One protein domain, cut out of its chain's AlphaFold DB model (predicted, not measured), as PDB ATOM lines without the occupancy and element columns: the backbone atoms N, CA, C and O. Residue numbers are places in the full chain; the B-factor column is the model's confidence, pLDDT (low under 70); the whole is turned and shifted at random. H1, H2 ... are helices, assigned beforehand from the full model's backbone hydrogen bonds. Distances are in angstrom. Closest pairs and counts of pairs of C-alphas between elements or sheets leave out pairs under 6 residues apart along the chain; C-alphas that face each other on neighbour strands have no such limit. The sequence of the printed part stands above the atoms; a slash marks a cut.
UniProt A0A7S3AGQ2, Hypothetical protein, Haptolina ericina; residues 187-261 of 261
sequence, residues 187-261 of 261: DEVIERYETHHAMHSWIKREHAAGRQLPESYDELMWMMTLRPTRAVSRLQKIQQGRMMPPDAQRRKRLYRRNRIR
ATOM      1  N   ASP A 187     -27.133  35.326  -4.371       90.12
ATOM      2  CA  ASP A 187     -27.647  35.901  -3.125       90.12
ATOM      3  C   ASP A 187     -27.617  37.439  -3.162       90.12
ATOM      4  O   ASP A 187     -28.569  38.084  -2.720       90.12
ATOM      5  N   GLU A 188     -26.558  38.020  -3.728       89.75
ATOM      6  CA  GLU A 188     -26.396  39.462  -3.884       89.75
ATOM      7  C   GLU A 188     -27.465  40.072  -4.800       89.75
ATOM      8  O   GLU A 188     -28.051  41.097  -4.455       89.75
ATOM      9  N   VAL A 189     -27.773  39.449  -5.943       90.88
ATOM     10  CA  VAL A 189     -28.815  39.952  -6.859       90.88
ATOM     11  C   VAL A 189     -30.187  39.932  -6.197       90.88
ATOM     12  O   VAL A 189     -30.925  40.918  -6.267       90.88
ATOM     13  N   ILE A 190     -30.512  38.835  -5.508       91.00
ATOM     14  CA  ILE A 190     -31.771  38.710  -4.770       91.00
ATOM     15  C   ILE A 190     -31.854  39.789  -3.683       91.00
ATOM     16  O   ILE A 190     -32.885  40.441  -3.533       91.00
ATOM     17  N   GLU A 191     -30.771  40.022  -2.944       89.12
ATOM     18  CA  GLU A 191     -30.726  41.042  -1.895       89.12
ATOM     19  C   GLU A 191     -30.843  42.469  -2.444       89.12
ATOM     20  O   GLU A 191     -31.570  43.287  -1.872       89.12
ATOM     21  N   ARG A 192     -30.190  42.771  -3.574       90.12
ATOM     22  CA  ARG A 192     -30.340  44.061  -4.265       90.12
ATOM     23  C   ARG A 192     -31.792  44.292  -4.671       90.12
ATOM     24  O   ARG A 192     -32.322  45.369  -4.394       90.12
ATOM     25  N   TYR A 193     -32.453  43.289  -5.249       91.81
ATOM     26  CA  TYR A 193     -33.877  43.368  -5.575       91.81
ATOM     27  C   TYR A 193     -34.737  43.607  -4.327       91.81
ATOM     28  O   TYR A 193     -35.562  44.521  -4.312       91.81
ATOM     29  N   GLU A 194     -34.532  42.832  -3.254       90.06
ATOM     30  CA  GLU A 194     -35.301  42.994  -2.013       90.06
ATOM     31  C   GLU A 194     -35.115  44.387  -1.397       90.06
ATOM     32  O   GLU A 194     -36.065  44.944  -0.841       90.06
ATOM     33  N   THR A 195     -33.915  44.956  -1.529       90.06
ATOM     34  CA  THR A 195     -33.592  46.321  -1.103       90.06
ATOM     35  C   THR A 195     -34.408  47.353  -1.876       90.06
ATOM     36  O   THR A 195     -35.112  48.148  -1.253       90.06
ATOM     37  N   HIS A 196     -34.423  47.276  -3.209       90.69
ATOM     38  CA  HIS A 196     -35.221  48.176  -4.053       90.69
ATOM     39  C   HIS A 196     -36.721  48.022  -3.787       90.69
ATOM     40  O   HIS A 196     -37.431  49.011  -3.630       90.69
ATOM     41  N   HIS A 197     -37.201  46.787  -3.629       91.94
ATOM     42  CA  HIS A 197     -38.591  46.526  -3.266       91.94
ATOM     43  C   HIS A 197     -38.950  47.154  -1.906       91.94
ATOM     44  O   HIS A 197     -40.042  47.693  -1.720       91.94
ATOM     45  N   ALA A 198     -38.055  47.087  -0.916       91.50
ATOM     46  CA  ALA A 198     -38.298  47.712   0.380       91.50
ATOM     47  C   ALA A 198     -38.321  49.242   0.292       91.50
ATOM     48  O   ALA A 198     -39.213  49.844   0.898       91.50
ATOM     49  N   MET A 199     -37.412  49.843  -0.481       92.31
ATOM     50  CA  MET A 199     -37.401  51.281  -0.771       92.31
ATOM     51  C   MET A 199     -38.704  51.711  -1.447       92.31
ATOM     52  O   MET A 199     -39.402  52.567  -0.911       92.31
ATOM     53  N   HIS A 200     -39.103  51.045  -2.535       94.00
ATOM     54  CA  HIS A 200     -40.369  51.298  -3.235       94.00
ATOM     55  C   HIS A 200     -41.570  51.243  -2.286       94.00
ATOM     56  O   HIS A 200     -42.349  52.194  -2.206       94.00
ATOM     57  N   SER A 201     -41.675  50.175  -1.486       92.88
ATOM     58  CA  SER A 201     -42.777  50.010  -0.531       92.88
ATOM     59  C   SER A 201     -42.835  51.120   0.524       92.88
ATOM     60  O   SER A 201     -43.913  51.486   0.991       92.88
ATOM     61  N   TRP A 202     -41.672  51.639   0.926       94.25
ATOM     62  CA  TRP A 202     -41.565  52.714   1.901       94.25
ATOM     63  C   TRP A 202     -41.956  54.054   1.271       94.25
ATOM     64  O   TRP A 202     -42.821  54.738   1.812       94.25
ATOM     65  N   ILE A 203     -41.425  54.364   0.086       94.00
ATOM     66  CA  ILE A 203     -41.721  55.595  -0.661       94.00
ATOM     67  C   ILE A 203     -43.210  55.690  -0.978       94.00
ATOM     68  O   ILE A 203     -43.827  56.712  -0.697       94.00
ATOM     69  N   LYS A 204     -43.823  54.612  -1.484       93.56
ATOM     70  CA  LYS A 204     -45.266  54.579  -1.764       93.56
ATOM     71  C   LYS A 204     -46.102  54.868  -0.524       93.56
ATOM     72  O   LYS A 204     -47.085  55.600  -0.612       93.56
ATOM     73  N   ARG A 205     -45.712  54.321   0.632       93.69
ATOM     74  CA  ARG A 205     -46.401  54.571   1.903       93.69
ATOM     75  C   ARG A 205     -46.271  56.031   2.333       93.69
ATOM     76  O   ARG A 205     -47.271  56.616   2.732       93.69
ATOM     77  N   GLU A 206     -45.069  56.603   2.292       93.00
ATOM     78  CA  GLU A 206     -44.863  57.995   2.717       93.00
ATOM     79  C   GLU A 206     -45.528  58.989   1.756       93.00
ATOM     80  O   GLU A 206     -46.181  59.921   2.220       93.00
ATOM     81  N   HIS A 207     -45.459  58.736   0.446       93.25
ATOM     82  CA  HIS A 207     -46.154  59.529  -0.568       93.25
ATOM     83  C   HIS A 207     -47.677  59.481  -0.374       93.25
ATOM     84  O   HIS A 207     -48.332  60.518  -0.352       93.25
ATOM     85  N   ALA A 208     -48.250  58.292  -0.149       92.31
ATOM     86  CA  ALA A 208     -49.679  58.145   0.143       92.31
ATOM     87  C   ALA A 208     -50.098  58.825   1.460       92.31
ATOM     88  O   ALA A 208     -51.249  59.223   1.609       92.31
ATOM     89  N   ALA A 209     -49.171  58.974   2.410       92.19
ATOM     90  CA  ALA A 209     -49.391  59.694   3.660       92.19
ATOM     91  C   ALA A 209     -49.174  61.217   3.542       92.19
ATOM     92  O   ALA A 209     -49.261  61.904   4.558       92.19
ATOM     93  N   GLY A 210     -48.856  61.738   2.348       91.38
ATOM     94  CA  GLY A 210     -48.611  63.164   2.108       91.38
ATOM     95  C   GLY A 210     -47.370  63.713   2.816       91.38
ATOM     96  O   GLY A 210     -47.311  64.900   3.129       91.38
ATOM     97  N   ARG A 211     -46.398  62.855   3.140       90.19
ATOM     98  CA  ARG A 211     -45.171  63.255   3.841       90.19
ATOM     99  C   ARG A 211     -44.071  63.621   2.856       90.19
ATOM    100  O   ARG A 211     -44.074  63.169   1.713       90.19
ATOM    101  N   GLN A 212     -43.104  64.398   3.338       89.00
ATOM    102  CA  GLN A 212     -41.916  64.734   2.565       89.00
ATOM    103  C   GLN A 212     -41.140  63.464   2.205       89.00
ATOM    104  O   GLN A 212     -40.911  62.590   3.047       89.00
ATOM    105  N   LEU A 213     -40.776  63.374   0.929       91.56
ATOM    106  CA  LEU A 213     -39.917  62.327   0.404       91.56
ATOM    107  C   LEU A 213     -38.448  62.719   0.594       91.56
ATOM    108  O   LEU A 213     -38.138  63.907   0.570       91.56
ATOM    109  N   PRO A 214     -37.555  61.735   0.765       90.50
ATOM    110  CA  PRO A 214     -36.136  61.988   0.970       90.50
ATOM    111  C   PRO A 214     -35.496  62.603  -0.276       90.50
ATOM    112  O   PRO A 214     -35.706  62.131  -1.398       90.50
ATOM    113  N   GLU A 215     -34.664  63.615  -0.064       87.31
ATOM    114  CA  GLU A 215     -33.961  64.341  -1.123       87.31
ATOM    115  C   GLU A 215     -32.673  63.628  -1.554       87.31
ATOM    116  O   GLU A 215     -32.212  63.810  -2.683       87.31
ATOM    117  N   SER A 216     -32.123  62.785  -0.677       86.12
ATOM    118  CA  SER A 216     -30.904  62.005  -0.904       86.12
ATOM    119  C   SER A 216     -31.076  60.533  -0.530       86.12
ATOM    120  O   SER A 216     -31.960  60.149   0.246       86.12
ATOM    121  N   TYR A 217     -30.184  59.695  -1.056       84.12
ATOM    122  CA  TYR A 217     -30.149  58.274  -0.713       84.12
ATOM    123  C   TYR A 217     -29.809  58.038   0.769       84.12
ATOM    124  O   TYR A 217     -30.382  57.158   1.414       84.12
ATOM    125  N   ASP A 218     -28.908  58.839   1.340       85.38
ATOM    126  CA  ASP A 218     -28.517  58.702   2.747       85.38
ATOM    127  C   ASP A 218     -29.669  59.073   3.688       85.38
ATOM    128  O   ASP A 218     -29.931  58.372   4.674       85.38
ATOM    129  N   GLU A 219     -30.416  60.124   3.345       88.12
ATOM    130  CA  GLU A 219     -31.626  60.508   4.066       88.12
ATOM    131  C   GLU A 219     -32.687  59.406   3.999       88.12
ATOM    132  O   GLU A 219     -33.239  59.035   5.036       88.12
ATOM    133  N   LEU A 220     -32.921  58.811   2.822       89.00
ATOM    134  CA  LEU A 220     -33.814  57.657   2.680       89.00
ATOM    135  C   LEU A 220     -33.423  56.546   3.658       89.00
ATOM    136  O   LEU A 220     -34.271  56.046   4.403       89.00
ATOM    137  N   MET A 221     -32.150  56.145   3.654       86.50
ATOM    138  CA  MET A 221     -31.670  55.052   4.495       86.50
ATOM    139  C   MET A 221     -31.881  55.362   5.977       86.50
ATOM    140  O   MET A 221     -32.380  54.506   6.714       86.50
ATOM    141  N   TRP A 222     -31.587  56.591   6.406       87.81
ATOM    142  CA  TRP A 222     -31.862  57.050   7.766       87.81
ATOM    143  C   TRP A 222     -33.364  57.038   8.092       87.81
ATOM    144  O   TRP A 222     -33.773  56.432   9.086       87.81
ATOM    145  N   MET A 223     -34.222  57.598   7.239       90.19
ATOM    146  CA  MET A 223     -35.673  57.630   7.455       90.19
ATOM    147  C   MET A 223     -36.292  56.221   7.505       90.19
ATOM    148  O   MET A 223     -37.197  55.951   8.306       90.19
ATOM    149  N   MET A 224     -35.777  55.290   6.698       88.75
ATOM    150  CA  MET A 224     -36.155  53.876   6.727       88.75
ATOM    151  C   MET A 224     -35.812  53.217   8.071       88.75
ATOM    152  O   MET A 224     -36.539  52.316   8.500       88.75
ATOM    153  N   THR A 225     -34.760  53.664   8.770       87.38
ATOM    154  CA  THR A 225     -34.465  53.188  10.133       87.38
ATOM    155  C   THR A 225     -35.477  53.671  11.163       87.38
ATOM    156  O   THR A 225     -35.885  52.888  12.019       87.38
ATOM    157  N   LEU A 226     -35.938  54.917  11.046       87.50
ATOM    158  CA  LEU A 226     -36.887  55.509  11.987       87.50
ATOM    159  C   LEU A 226     -38.295  54.940  11.835       87.50
ATOM    160  O   LEU A 226     -38.996  54.708  12.820       87.50
ATOM    161  N   ARG A 227     -38.736  54.737  10.589       86.50
ATOM    162  CA  ARG A 227     -40.098  54.285  10.273       86.50
ATOM    163  C   ARG A 227     -40.052  53.109   9.308       86.50
ATOM    164  O   ARG A 227     -40.451  53.253   8.149       86.50
ATOM    165  N   PRO A 228     -39.603  51.925   9.738       89.12
ATOM    166  CA  PRO A 228     -39.470  50.806   8.825       89.12
ATOM    167  C   PRO A 228     -40.851  50.302   8.370       89.12
ATOM    168  O   PRO A 228     -41.810  50.242   9.140       89.12
ATOM    169  N   THR A 229     -40.988  49.939   7.092       90.81
ATOM    170  CA  THR A 229     -42.099  49.081   6.644       90.81
ATOM    171  C   THR A 229     -41.812  47.629   7.022       90.81
ATOM    172  O   THR A 229     -40.691  47.271   7.382       90.81
ATOM    173  N   ARG A 230     -42.797  46.734   6.856       88.75
ATOM    174  CA  ARG A 230     -42.572  45.285   7.007       88.75
ATOM    175  C   ARG A 230     -41.433  44.771   6.117       88.75
ATOM    176  O   ARG A 230     -40.720  43.857   6.526       88.75
ATOM    177  N   ALA A 231     -41.269  45.334   4.916       86.75
ATOM    178  CA  ALA A 231     -40.172  44.984   4.019       86.75
ATOM    179  C   ALA A 231     -38.824  45.467   4.582       86.75
ATOM    180  O   ALA A 231     -37.898  44.665   4.701       86.75
ATOM    181  N   VAL A 232     -38.757  46.720   5.042       88.12
ATOM    182  CA  VAL A 232     -37.551  47.311   5.648       88.12
ATOM    183  C   VAL A 232     -37.134  46.594   6.930       88.12
ATOM    184  O   VAL A 232     -35.987  46.170   7.047       88.12
ATOM    185  N   SER A 233     -38.058  46.367   7.870       88.31
ATOM    186  CA  SER A 233     -37.759  45.639   9.113       88.31
ATOM    187  C   SER A 233     -37.211  44.242   8.840       88.31
ATOM    188  O   SER A 233     -36.458  43.685   9.639       88.31
ATOM    189  N   ARG A 234     -37.624  43.630   7.731       85.50
ATOM    190  CA  ARG A 234     -37.157  42.304   7.353       85.50
ATOM    191  C   ARG A 234     -35.733  42.345   6.802       85.50
ATOM    192  O   ARG A 234     -34.929  41.527   7.237       85.50
ATOM    193  N   LEU A 235     -35.415  43.304   5.933       85.06
ATOM    194  CA  LEU A 235     -34.041  43.534   5.472       85.06
ATOM    195  C   LEU A 235     -33.096  43.824   6.636       85.06
ATOM    196  O   LEU A 235     -32.057  43.179   6.759       85.06
ATOM    197  N   GLN A 236     -33.499  44.702   7.556       85.56
ATOM    198  CA  GLN A 236     -32.715  45.015   8.753       85.56
ATOM    199  C   GLN A 236     -32.428  43.763   9.591       85.56
ATOM    200  O   GLN A 236     -31.303  43.567  10.040       85.56
ATOM    201  N   LYS A 237     -33.401  42.855   9.752       84.94
ATOM    202  CA  LYS A 237     -33.187  41.575  10.454       84.94
ATOM    203  C   LYS A 237     -32.184  40.662   9.746       84.94
ATOM    204  O   LYS A 237     -31.459  39.938  10.429       84.94
ATOM    205  N   ILE A 238     -32.156  40.661   8.413       80.44
ATOM    206  CA  ILE A 238     -31.188  39.887   7.620       80.44
ATOM    207  C   ILE A 238     -29.784  40.472   7.813       80.44
ATOM    208  O   ILE A 238     -28.862  39.734   8.160       80.44
ATOM    209  N   GLN A 239     -29.644  41.793   7.689       80.50
ATOM    210  CA  GLN A 239     -28.372  42.500   7.865       80.50
ATOM    211  C   GLN A 239     -27.826  42.353   9.293       80.50
ATOM    212  O   GLN A 239     -26.694  41.910   9.477       80.50
ATOM    213  N   GLN A 240     -28.652  42.588  10.318       80.38
ATOM    214  CA  GLN A 240     -28.302  42.334  11.723       80.38
ATOM    215  C   GLN A 240     -27.924  40.866  11.964       80.38
ATOM    216  O   GLN A 240     -27.041  40.561  12.761       80.38
ATOM    217  N   GLY A 241     -28.585  39.943  11.257       75.25
ATOM    218  CA  GLY A 241     -28.256  38.522  11.230       75.25
ATOM    219  C   GLY A 241     -26.799  38.249  10.869       75.25
ATOM    220  O   GLY A 241     -26.161  37.435  11.530       75.25
ATOM    221  N   ARG A 242     -26.291  38.951   9.851       73.12
ATOM    222  CA  ARG A 242     -24.913  38.833   9.353       73.12
ATOM    223  C   ARG A 242     -23.898  39.533  10.250       73.12
ATOM    224  O   ARG A 242     -22.797  39.023  10.409       73.12
ATOM    225  N   MET A 243     -24.275  40.663  10.847       74.12
ATOM    226  CA  MET A 243     -23.396  41.435  11.736       74.12
ATOM    227  C   MET A 243     -23.250  40.823  13.135       74.12
ATOM    228  O   MET A 243     -22.341  41.191  13.874       74.12
ATOM    229  N   MET A 244     -24.127  39.891  13.525       76.00
ATOM    230  CA  MET A 244     -23.973  39.181  14.794       76.00
ATOM    231  C   MET A 244     -22.695  38.330  14.792       76.00
ATOM    232  O   MET A 244     -22.503  37.554  13.850       76.00
ATOM    233  N   PRO A 245     -21.893  38.373  15.874       82.00
ATOM    234  CA  PRO A 245     -20.754  37.483  16.049       82.00
ATOM    235  C   PRO A 245     -21.155  36.007  15.882       82.00
ATOM    236  O   PRO A 245     -22.271  35.639  16.275       82.00
ATOM    237  N   PRO A 246     -20.265  35.137  15.367       78.31
ATOM    238  CA  PRO A 246     -20.554  33.713  15.172       78.31
ATOM    239  C   PRO A 246     -21.120  33.032  16.430       78.31
ATOM    240  O   PRO A 246     -22.080  32.260  16.352       78.31
ATOM    241  N   ASP A 247     -20.612  33.402  17.606       78.69
ATOM    242  CA  ASP A 247     -21.080  32.889  18.897       78.69
ATOM    243  C   ASP A 247     -22.514  33.314  19.229       78.69
ATOM    244  O   ASP A 247     -23.315  32.509  19.714       78.69
ATOM    245  N   ALA A 248     -22.882  34.557  18.915       76.19
ATOM    246  CA  ALA A 248     -24.242  35.056  19.094       76.19
ATOM    247  C   ALA A 248     -25.222  34.358  18.136       76.19
ATOM    248  O   ALA A 248     -26.331  33.987  18.534       76.19
ATOM    249  N   GLN A 249     -24.798  34.087  16.896       76.00
ATOM    250  CA  GLN A 249     -25.593  33.311  15.941       76.00
ATOM    251  C   GLN A 249     -25.802  31.869  16.427       76.00
ATOM    252  O   GLN A 249     -26.926  31.354  16.369       76.00
ATOM    253  N   ARG A 250     -24.751  31.225  16.955       76.69
ATOM    254  CA  ARG A 250     -24.811  29.864  17.510       76.69
ATOM    255  C   ARG A 250     -25.754  29.789  18.711       76.69
ATOM    256  O   ARG A 250     -26.628  28.920  18.738       76.69
ATOM    257  N   ARG A 251     -25.657  30.737  19.653       79.25
ATOM    258  CA  ARG A 251     -26.569  30.854  20.808       79.25
ATOM    259  C   ARG A 251     -28.022  31.045  20.374       79.25
ATOM    260  O   ARG A 251     -28.909  30.371  20.889       79.25
ATOM    261  N   LYS A 252     -28.277  31.890  19.369       77.25
ATOM    262  CA  LYS A 252     -29.623  32.104  18.815       77.25
ATOM    263  C   LYS A 252     -30.209  30.838  18.179       77.25
ATOM    264  O   LYS A 252     -31.401  30.576  18.340       77.25
ATOM    265  N   ARG A 253     -29.393  30.041  17.474       78.38
ATOM    266  CA  ARG A 253     -29.810  28.740  16.912       78.38
ATOM    267  C   ARG A 253     -30.136  27.730  18.014       78.38
ATOM    268  O   ARG A 253     -31.182  27.092  17.942       78.38
ATOM    269  N   LEU A 254     -29.288  27.634  19.041       76.56
ATOM    270  CA  LEU A 254     -29.506  26.772  20.212       76.56
ATOM    271  C   LEU A 254     -30.794  27.140  20.959       76.56
ATOM    272  O   LEU A 254     -31.628  26.276  21.203       76.56
ATOM    273  N   TYR A 255     -31.004  28.429  21.230       79.00
ATOM    274  CA  TYR A 255     -32.217  28.917  21.887       79.00
ATOM    275  C   TYR A 255     -33.487  28.590  21.086       79.00
ATOM    276  O   TYR A 255     -34.475  28.127  21.647       79.00
ATOM    277  N   ARG A 256     -33.465  28.763  19.754       76.38
ATOM    278  CA  ARG A 256     -34.596  28.380  18.888       76.38
ATOM    279  C   ARG A 256     -34.863  26.879  18.902       76.38
ATOM    280  O   ARG A 256     -36.021  26.489  18.961       76.38
ATOM    281  N   ARG A 257     -33.814  26.053  18.869       73.62
ATOM    282  CA  ARG A 257     -33.937  24.589  18.926       73.62
ATOM    283  C   ARG A 257     -34.560  24.124  20.244       73.62
ATOM    284  O   ARG A 257     -35.366  23.204  20.229       73.62
ATOM    285  N   ASN A 258     -34.224  24.788  21.348       72.56
ATOM    286  CA  ASN A 258     -34.733  24.447  22.676       72.56
ATOM    287  C   ASN A 258     -36.149  24.975  22.947       72.56
ATOM    288  O   ASN A 258     -36.808  24.453  23.828       72.56
ATOM    289  N   ARG A 259     -36.620  25.982  22.200       68.62
ATOM    290  CA  ARG A 259     -37.974  26.551  22.333       68.62
ATOM    291  C   ARG A 259     -39.051  25.785  21.546       68.62
ATOM    292  O   ARG A 259     -40.232  26.037  21.737       68.62
ATOM    293  N   ILE A 260     -38.648  24.928  20.605       61.81
ATOM    294  CA  ILE A 260     -39.558  24.109  19.774       61.81
ATOM    295  C   ILE A 260     -39.782  22.715  20.407       61.81
ATOM    296  O   ILE A 260     -40.593  21.939  19.916       61.81
ATOM    297  N   ARG A 261     -39.079  22.408  21.504       49.31
ATOM    298  CA  ARG A 261     -39.411  21.310  22.420       49.31
ATOM    299  C   ARG A 261     -40.282  21.843  23.543       49.31
ATOM    300  O   ARG A 261     -41.130  21.059  24.004       49.31
TER     301      ARG A 261
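Overview. This is residues 187 to 261 of the 261 residues of the protein "Hypothetical protein" of Haptolina ericina (UniProt A0A7S3AGQ2). A long helix, H1, packs with residues 194 to 202 on the beginning of H3, which runs the opposite way; the shorter H2 is set crosswise near both, and H4 turns off beyond the far end of H3, where residues 253 to 261 stick out. The 75 printed residues hold four named helices, in the order H1, H2, H3, H4, and no named strand; the class is all helix. The whole is loose, with a radius of gyration of the C-alphas of 15.8 A, and elongated, spanning 47 by 25 by 19 A.

Along the chain. H1, residues 187 to 208, begins with C-alpha 187 at (-27.647, 35.901, -3.125) and is 31.5 A long from first to last C-alpha. H2 holds residues 217 to 226 and is 14.6 A long. H3, residues 230 to 243, is 20.1 A long. H4, residues 246 to 259, is 20.2 A long and ends with C-alpha 259 at (-37.974, 26.551, 22.333).

Arrangement. H1 touches H3 with residues 194 to 202 alone, and H3 touches H1 with residues 231 to 235 alone; the closest C-alphas, of Ala 198 and Ala 231, are 4.9 A apart. They run opposite ways at a tilt of 38 degrees, only just steep. H2 is close to H1 but not clearly touching, about perpendicular at 75 degrees, with the closest C-alphas, of Trp 202 and Met 224, 7.3 A apart. H4 is apart from H1 and H2. In H1, H2, H3 and H4 every O i to N i+4 pair is within hydrogen-bond range.

Size, cuts and confidence. The C-alphas farthest apart, of Glu 215 and Arg 261, are 49.4 A apart. The printed part has no cut and no long link. Confidence is low, under 70, at residues 259 to 261.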